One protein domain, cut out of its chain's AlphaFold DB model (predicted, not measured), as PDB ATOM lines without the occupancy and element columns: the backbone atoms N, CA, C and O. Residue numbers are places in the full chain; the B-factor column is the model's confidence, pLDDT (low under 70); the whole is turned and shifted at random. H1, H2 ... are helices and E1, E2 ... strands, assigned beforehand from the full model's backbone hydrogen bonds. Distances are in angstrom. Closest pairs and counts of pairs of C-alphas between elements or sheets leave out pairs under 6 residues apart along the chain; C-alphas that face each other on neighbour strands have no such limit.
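This is residues 2 to 64 of the 361 residues of an uncharacterized protein of Symmachiella dynata (UniProt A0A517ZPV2). Look for little regular structure here: a small twisted sheet of four short strands, E1 E2 E3 E4, set among long loops, with the short helix H1 leading into edge strand E1. The 63 printed residues run H1 E1 E2 E3 E4, the strands a meander, each the antiparallel neighbour of the one before. The class is mixed, with only 18 residues in named elements; the whole is compact, radius of gyration of the C-alphas 11.1 A, spanning 30 by 29 by 22 A.

Find C-alpha 4 at (-33.921, -10.977, 6.111), where H1, residues 4 to 7, begins. E1 is residues 8 to 10, E2 27 to 29, E3 34 to 37, 9.5 A long, and E4 53 to 56, 10.2 A, ending at (-51.215, -3.992, 11.799).

Within hydrogen-bond range you find N 9 and O 28 at 2.8 A in hairpin E1 and E2, N 29 and O 34 at 2.9 A in E2 and E3, and N 35 and O 55 at 3.0 A in E3 and E4. H1, too short for an O i to N i+4 pair, is only just not on the sheet, with 4 pairs of C-alphas within 10 A.

The printed part has no cut; residues 11 to 26 and 38 to 52 are long links. pLDDT is under 70 at residues 2 to 6 and 58 to 64.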
ATOM      1  N   ALA A   2     -27.216  -8.555   6.941       27.80
ATOM      2  CA  ALA A   2     -28.029  -9.393   7.823       27.80
ATOM      3  C   ALA A   2     -29.135 -10.098   7.021       27.80
ATOM      4  O   ALA A   2     -29.764  -9.478   6.163       27.80
ATOM      5  N   ASP A   3     -29.312 -11.391   7.277       30.34
ATOM      6  CA  ASP A   3     -30.311 -12.248   6.647       30.34
ATOM      7  C   ASP A   3     -31.718 -11.712   6.969       30.34
ATOM      8  O   ASP A   3     -32.068 -11.482   8.125       30.34
ATOM      9  N   HIS A   4     -32.554 -11.497   5.951       41.50
ATOM     10  CA  HIS A   4     -33.921 -10.977   6.111       41.50
ATOM     11  C   HIS A   4     -34.858 -11.923   6.900       41.50
ATOM     12  O   HIS A   4     -36.029 -11.594   7.111       41.50
ATOM     13  N   ARG A   5     -34.361 -13.081   7.357       43.91
ATOM     14  CA  ARG A   5     -35.059 -14.033   8.235       43.91
ATOM     15  C   ARG A   5     -35.101 -13.617   9.712       43.91
ATOM     16  O   ARG A   5     -35.918 -14.165  10.443       43.91
ATOM     17  N   ASP A   6     -34.317 -12.623  10.131       52.62
ATOM     18  CA  ASP A   6     -34.203 -12.220  11.545       52.62
ATOM     19  C   ASP A   6     -35.299 -11.257  12.047       52.62
ATOM     20  O   ASP A   6     -35.256 -10.830  13.195       52.62
ATOM     21  N   ASN A   7     -36.305 -10.908  11.236       72.38
ATOM     22  CA  ASN A   7     -37.256  -9.824  11.549       72.38
ATOM     23  C   ASN A   7     -38.557 -10.236  12.271       72.38
ATOM     24  O   ASN A   7     -39.442  -9.391  12.439       72.38
ATOM     25  N   TRP A   8     -38.704 -11.500  12.676       81.81
ATOM     26  CA  TRP A   8     -39.948 -12.020  13.259       81.81
ATOM     27  C   TRP A   8     -39.705 -12.845  14.527       81.81
ATOM     28  O   TRP A   8     -38.970 -13.829  14.516       81.81
ATOM     29  N   MET A   9     -40.421 -12.508  15.598       87.50
ATOM     30  CA  MET A   9     -40.466 -13.237  16.864       87.50
ATOM     31  C   MET A   9     -41.681 -14.165  16.905       87.50
ATOM     32  O   MET A   9     -42.787 -13.794  16.508       87.50
ATOM     33  N   ARG A  10     -41.510 -15.390  17.412       89.94
ATOM     34  CA  ARG A  10     -42.637 -16.301  17.675       89.94
ATOM     35  C   ARG A  10     -43.320 -15.930  18.986       89.94
ATOM     36  O   ARG A  10     -42.643 -15.637  19.966       89.94
ATOM     37  N   VAL A  11     -44.651 -15.997  19.001       87.38
ATOM     38  CA  VAL A  11     -45.431 -15.826  20.237       87.38
ATOM     39  C   VAL A  11     -45.194 -17.002  21.190       87.38
ATOM     40  O   VAL A  11     -44.749 -18.076  20.774       87.38
ATOM     41  N   SER A  12     -45.473 -16.794  22.472       81.31
ATOM     42  CA  SER A  12     -45.298 -17.778  23.541       81.31
ATOM     43  C   SER A  12     -46.326 -17.575  24.661       81.31
ATOM     44  O   SER A  12     -47.151 -16.670  24.610       81.31
ATOM     45  N   HIS A  13     -46.281 -18.397  25.714       72.50
ATOM     46  CA  HIS A  13     -47.142 -18.212  26.890       72.50
ATOM     47  C   HIS A  13     -46.858 -16.918  27.667       72.50
ATOM     48  O   HIS A  13     -47.777 -16.374  28.271       72.50
ATOM     49  N   GLY A  14     -45.611 -16.438  27.665       76.56
ATOM     50  CA  GLY A  14     -45.239 -15.171  28.307       76.56
ATOM     51  C   GLY A  14     -45.454 -13.948  27.415       76.56
ATOM     52  O   GLY A  14     -45.439 -12.828  27.910       76.56
ATOM     53  N   ASP A  15     -45.652 -14.171  26.117       81.19
ATOM     54  CA  ASP A  15     -45.819 -13.135  25.101       81.19
ATOM     55  C   ASP A  15     -46.805 -13.655  24.023       81.19
ATOM     56  O   ASP A  15     -46.379 -14.168  22.979       81.19
ATOM     57  N   PRO A  16     -48.122 -13.687  24.322       89.31
ATOM     58  CA  PRO A  16     -49.130 -14.253  23.430       89.31
ATOM     59  C   PRO A  16     -49.465 -13.307  22.272       89.31
ATOM     60  O   PRO A  16     -49.265 -12.100  22.341       89.31
ATOM     61  N   CYS A  17     -50.046 -13.855  21.203       91.69
ATOM     62  CA  CYS A  17     -50.462 -13.066  20.046       91.69
ATOM     63  C   CYS A  17     -51.452 -11.951  20.448       91.69
ATOM     64  O   CYS A  17     -52.522 -12.287  20.956       91.69
ATOM     65  N   PRO A  18     -51.205 -10.671  20.121       88.69
ATOM     66  CA  PRO A  18     -52.089  -9.564  20.506       88.69
ATOM     67  C   PRO A  18     -53.458  -9.599  19.808       88.69
ATOM     68  O   PRO A  18     -54.434  -9.100  20.348       88.69
ATOM     69  N   VAL A  19     -53.556 -10.249  18.641       92.12
ATOM     70  CA  VAL A  19     -54.826 -10.386  17.902       92.12
ATOM     71  C   VAL A  19     -55.714 -11.518  18.435       92.12
ATOM     72  O   VAL A  19     -56.917 -11.345  18.566       92.12
ATOM     73  N   CYS A  20     -55.157 -12.701  18.731       92.62
ATOM     74  CA  CYS A  20     -55.963 -13.878  19.099       92.62
ATOM     75  C   CYS A  20     -55.734 -14.398  20.527       92.62
ATOM     76  O   CYS A  20     -56.339 -15.396  20.917       92.62
ATOM     77  N   GLY A  21     -54.803 -13.807  21.277       88.69
ATOM     78  CA  GLY A  21     -54.461 -14.190  22.649       88.69
ATOM     79  C   GLY A  21     -53.840 -15.583  22.811       88.69
ATOM     80  O   GLY A  21     -53.818 -16.110  23.921       88.69
ATOM     81  N   LYS A  22     -53.374 -16.230  21.730       90.56
ATOM     82  CA  LYS A  22     -52.817 -17.597  21.778       90.56
ATOM     83  C   LYS A  22     -51.281 -17.603  21.741       90.56
ATOM     84  O   LYS A  22     -50.699 -16.735  21.088       90.56
ATOM     85  N   PRO A  23     -50.634 -18.576  22.412       90.12
ATOM     86  CA  PRO A  23     -49.181 -18.624  22.586       90.12
ATOM     87  C   PRO A  23     -48.439 -19.348  21.453       90.12
ATOM     88  O   PRO A  23     -47.256 -19.641  21.581       90.12
ATOM     89  N   ASP A  24     -49.121 -19.700  20.367       86.31
ATOM     90  CA  ASP A  24     -48.604 -20.539  19.291       86.31
ATOM     91  C   ASP A  24     -49.192 -20.130  17.932       86.31
ATOM     92  O   ASP A  24     -50.159 -19.373  17.845       86.31
ATOM     93  N   ASN A  25     -48.618 -20.666  16.853       87.50
ATOM     94  CA  ASN A  25     -49.070 -20.471  15.469       87.50
ATOM     95  C   ASN A  25     -49.038 -19.022  14.931       87.50
ATOM     96  O   ASN A  25     -49.384 -18.798  13.774       87.50
ATOM     97  N   CYS A  26     -48.574 -18.044  15.710       93.81
ATOM     98  CA  CYS A  26     -48.470 -16.640  15.300       93.81
ATOM     99  C   CYS A  26     -47.015 -16.136  15.359       93.81
ATOM    100  O   CYS A  26     -46.168 -16.720  16.040       93.81
ATOM    101  N   SER A  27     -46.716 -15.056  14.639       92.56
ATOM    102  CA  SER A  27     -45.403 -14.393  14.676       92.56
ATOM    103  C   SER A  27     -45.576 -12.875  14.669       92.56
ATOM    104  O   SER A  27     -46.366 -12.368  13.880       92.56
ATOM    105  N   VAL A  28     -44.836 -12.156  15.507       90.62
ATOM    106  CA  VAL A  28     -44.861 -10.688  15.632       90.62
ATOM    107  C   VAL A  28     -43.556 -10.133  15.061       90.62
ATOM    108  O   VAL A  28     -42.513 -10.764  15.211       90.62
ATOM    109  N   SER A  29     -43.584  -9.001  14.363       88.38
ATOM    110  CA  SER A  29     -42.353  -8.357  13.890       88.38
ATOM    111  C   SER A  29     -41.492  -7.871  15.060       88.38
ATOM    112  O   SER A  29     -42.009  -7.554  16.130       88.38
ATOM    113  N   ASN A  30     -40.174  -7.776  14.870       79.75
ATOM    114  CA  ASN A  30     -39.262  -7.296  15.922       79.75
ATOM    115  C   ASN A  30     -39.607  -5.884  16.422       79.75
ATOM    116  O   ASN A  30     -39.404  -5.584  17.593       79.75
ATOM    117  N   ASP A  31     -40.140  -5.031  15.543       78.62
ATOM    118  CA  ASP A  31     -40.600  -3.681  15.885       78.62
ATOM    119  C   ASP A  31     -42.007  -3.646  16.507       78.62
ATOM    120  O   ASP A  31     -42.506  -2.565  16.799       78.62
ATOM    121  N   ARG A  32     -42.644  -4.813  16.692       80.06
ATOM    122  CA  ARG A  32     -43.964  -5.007  17.314       80.06
ATOM    123  C   ARG A  32     -45.112  -4.233  16.662       80.06
ATOM    124  O   ARG A  32     -46.159  -4.061  17.272       80.06
ATOM    125  N   LYS A  33     -44.969  -3.841  15.392       85.50
ATOM    126  CA  LYS A  33     -46.009  -3.111  14.641       85.50
ATOM    127  C   LYS A  33     -46.928  -3.998  13.814       85.50
ATOM    128  O   LYS A  33     -47.993  -3.554  13.389       85.50
ATOM    129  N   VAL A  34     -46.519  -5.230  13.517       90.19
ATOM    130  CA  VAL A  34     -47.314  -6.149  12.696       90.19
ATOM    131  C   VAL A  34     -47.250  -7.576  13.224       90.19
ATOM    132  O   VAL A  34     -46.244  -8.018  13.777       90.19
ATOM    133  N   VAL A  35     -48.330  -8.328  13.021       93.75
ATOM    134  CA  VAL A  35     -48.438  -9.723  13.457       93.75
ATOM    135  C   VAL A  35     -49.047 -10.596  12.370       93.75
ATOM    136  O   VAL A  35     -50.076 -10.269  11.790       93.75
ATOM    137  N   TRP A  36     -48.428 -11.745  12.120       95.06
ATOM    138  CA  TRP A  36     -49.039 -12.856  11.400       95.06
ATOM    139  C   TRP A  36     -49.838 -13.707  12.388       95.06
ATOM    140  O   TRP A  36     -49.265 -14.493  13.144       95.06
ATOM    141  N   CYS A  37     -51.161 -13.543  12.397       93.88
ATOM    142  CA  CYS A  37     -52.088 -14.312  13.218       93.88
ATOM    143  C   CYS A  37     -52.572 -15.557  12.466       93.88
ATOM    144  O   CYS A  37     -53.162 -15.452  11.398       93.88
ATOM    145  N   GLY A  38     -52.389 -16.748  13.031       93.19
ATOM    146  CA  GLY A  38     -52.863 -17.996  12.420       93.19
ATOM    147  C   GLY A  38     -54.333 -18.342  12.689       93.19
ATOM    148  O   GLY A  38     -54.719 -19.481  12.444       93.19
ATOM    149  N   ARG A  39     -55.131 -17.444  13.290       93.12
ATOM    150  CA  ARG A  39     -56.486 -17.774  13.790       93.12
ATOM    151  C   ARG A  39     -57.575 -16.762  13.448       93.12
ATOM    152  O   ARG A  39     -58.703 -17.174  13.215       93.12
ATOM    153  N   VAL A  40     -57.262 -15.470  13.443       93.25
ATOM    154  CA  VAL A  40     -58.243 -14.402  13.206       93.25
ATOM    155  C   VAL A  40     -57.957 -13.779  11.848       93.25
ATOM    156  O   VAL A  40     -56.866 -13.251  11.636       93.25
ATOM    157  N   SER A  41     -58.921 -13.870  10.937       92.25
ATOM    158  CA  SER A  41     -58.856 -13.272   9.598       92.25
ATOM    159  C   SER A  41     -59.495 -11.887   9.526       92.25
ATOM    160  O   SER A  41     -59.168 -11.112   8.632       92.25
ATOM    161  N   ASP A  42     -60.412 -11.586  10.443       90.81
ATOM    162  CA  ASP A  42     -61.173 -10.338  10.449       90.81
ATOM    163  C   ASP A  42     -60.258  -9.143  10.755       90.81
ATOM    164  O   ASP A  42     -59.509  -9.180  11.728       90.81
ATOM    165  N   GLY A  43     -60.263  -8.120   9.894       83.12
ATOM    166  CA  GLY A  43     -59.353  -6.965   9.981       83.12
ATOM    167  C   GLY A  43     -57.946  -7.158   9.383       83.12
ATOM    168  O   GLY A  43     -57.115  -6.254   9.471       83.12
ATOM    169  N   ALA A  44     -57.656  -8.299   8.744       89.75
ATOM    170  CA  ALA A  44     -56.332  -8.576   8.185       89.75
ATOM    171  C   ALA A  44     -56.047  -7.846   6.857       89.75
ATOM    172  O   ALA A  44     -56.890  -7.761   5.969       89.75
ATOM    173  N   LEU A  45     -54.798  -7.407   6.677       88.50
ATOM    174  CA  LEU A  45     -54.307  -6.730   5.472       88.50
ATOM    175  C   LEU A  45     -53.996  -7.693   4.318       88.50
ATOM    176  O   LEU A  45     -54.097  -7.312   3.153       88.50
ATOM    177  N   ARG A  46     -53.529  -8.910   4.625       89.00
ATOM    178  CA  ARG A  46     -53.212  -9.959   3.637       89.00
ATOM    179  C   ARG A  46     -53.017 -11.322   4.294       89.00
ATOM    180  O   ARG A  46     -52.750 -11.400   5.489       89.00
ATOM    181  N   THR A  47     -53.033 -12.374   3.484       92.69
ATOM    182  CA  THR A  47     -52.798 -13.761   3.913       92.69
ATOM    183  C   THR A  47     -51.492 -14.282   3.310       92.69
ATOM    184  O   THR A  47     -51.192 -13.985   2.153       92.69
ATOM    185  N   ASN A  48     -50.687 -15.026   4.074       86.31
ATOM    186  CA  ASN A  48     -49.481 -15.678   3.549       86.31
ATOM    187  C   ASN A  48     -49.777 -17.091   3.016       86.31
ATOM    188  O   ASN A  48     -50.822 -17.674   3.296       86.31
ATOM    189  N   ALA A  49     -48.826 -17.671   2.280       78.75
ATOM    190  CA  ALA A  49     -48.948 -19.032   1.742       78.75
ATOM    191  C   ALA A  49     -49.098 -20.117   2.832       78.75
ATOM    192  O   ALA A  49     -49.549 -21.220   2.543       78.75
ATOM    193  N   GLY A  50     -48.738 -19.804   4.084       78.88
ATOM    194  CA  GLY A  50     -48.908 -20.670   5.252       78.88
ATOM    195  C   GLY A  50     -50.265 -20.536   5.954       78.88
ATOM    196  O   GLY A  50     -50.438 -21.118   7.021       78.88
ATOM    197  N   GLY A  51     -51.210 -19.766   5.400       84.75
ATOM    198  CA  GLY A  51     -52.563 -19.614   5.946       84.75
ATOM    199  C   GLY A  51     -52.677 -18.688   7.163       84.75
ATOM    200  O   GLY A  51     -53.671 -18.748   7.880       84.75
ATOM    201  N   GLN A  52     -51.677 -17.842   7.424       92.75
ATOM    202  CA  GLN A  52     -51.737 -16.818   8.470       92.75
ATOM    203  C   GLN A  52     -52.180 -15.473   7.892       92.75
ATOM    204  O   GLN A  52     -51.888 -15.149   6.740       92.75
ATOM    205  N   TYR A  53     -52.811 -14.661   8.731       95.44
ATOM    206  CA  TYR A  53     -53.395 -13.366   8.399       95.44
ATOM    207  C   TYR A  53     -52.553 -12.234   9.002       95.44
ATOM    208  O   TYR A  53     -52.263 -12.252  10.197       95.44
ATOM    209  N   LEU A  54     -52.111 -11.271   8.191       94.12
ATOM    210  CA  LEU A  54     -51.287 -10.143   8.631       94.12
ATOM    211  C   LEU A  54     -52.166  -9.027   9.182       94.12
ATOM    212  O   LEU A  54     -52.971  -8.471   8.444       94.12
ATOM    213  N   HIS A  55     -51.924  -8.628  10.421       92.75
ATOM    214  CA  HIS A  55     -52.568  -7.486  11.064       92.75
ATOM    215  C   HIS A  55     -51.539  -6.399  11.354       92.75
ATOM    216  O   HIS A  55     -50.375  -6.701  11.642       92.75
ATOM    217  N   ARG A  56     -51.969  -5.139  11.285       90.81
ATOM    218  CA  ARG A  56     -51.215  -3.992  11.799       90.81
ATOM    219  C   ARG A  56     -51.692  -3.712  13.225       90.81
ATOM    220  O   ARG A  56     -52.883  -3.816  13.492       90.81
ATOM    221  N   LEU A  57     -50.755  -3.441  14.123       84.50
ATOM    222  CA  LEU A  57     -51.025  -3.072  15.507       84.50
ATOM    223  C   LEU A  57     -50.930  -1.546  15.587       84.50
ATOM    224  O   LEU A  57     -49.890  -0.986  15.239       84.50
ATOM    225  N   ASP A  58     -52.034  -0.892  15.944       66.12
ATOM    226  CA  ASP A  58     -52.121   0.576  15.972       66.12
ATOM    227  C   ASP A  58     -51.496   1.181  17.246       66.12
ATOM    228  O   ASP A  58     -51.036   2.320  17.214       66.12
ATOM    229  N   ASP A  59     -51.364   0.376  18.306       61.03
ATOM    230  CA  ASP A  59     -50.643   0.672  19.549       61.03
ATOM    231  C   ASP A  59     -49.555  -0.392  19.784       61.03
ATOM    232  O   ASP A  59     -49.696  -1.513  19.293       61.03
ATOM    233  N   ASP A  60     -48.492  -0.087  20.541       55.34
ATOM    234  CA  ASP A  60     -47.578  -1.117  21.062       55.34
ATOM    235  C   ASP A  60     -48.257  -1.800  22.265       55.34
ATOM    236  O   ASP A  60     -48.288  -1.230  23.361       55.34
ATOM    237  N   PRO A  61     -48.819  -3.018  22.121       53.56
ATOM    238  CA  PRO A  61     -49.531  -3.671  23.217       53.56
ATOM    239  C   PRO A  61     -48.582  -4.121  24.343       53.56
ATOM    240  O   PRO A  61     -49.039  -4.659  25.353       53.56
ATOM    241  N   TYR A  62     -47.269  -3.914  24.183       55.25
ATOM    242  CA  TYR A  62     -46.231  -4.268  25.140       55.25
ATOM    243  C   TYR A  62     -45.700  -3.086  25.957       55.25
ATOM    244  O   TYR A  62     -44.713  -3.259  26.675       55.25
ATOM    245  N   ASP A  63     -46.348  -1.917  25.906       46.22
ATOM    246  CA  ASP A  63     -45.941  -0.695  26.622       46.22
ATOM    247  C   ASP A  63     -46.203  -0.738  28.148       46.22
ATOM    248  O   ASP A  63     -46.719   0.187  28.777       46.22
ATOM    249  N   ARG A  64     -45.860  -1.858  28.793       45.56
ATOM    250  CA  ARG A  64     -45.718  -1.950  30.248       45.56
ATOM    251  C   ARG A  64     -44.430  -2.689  30.575       45.56
ATOM    252  O   ARG A  64     -44.360  -3.912  30.508       45.56
TER     253      ARG A  64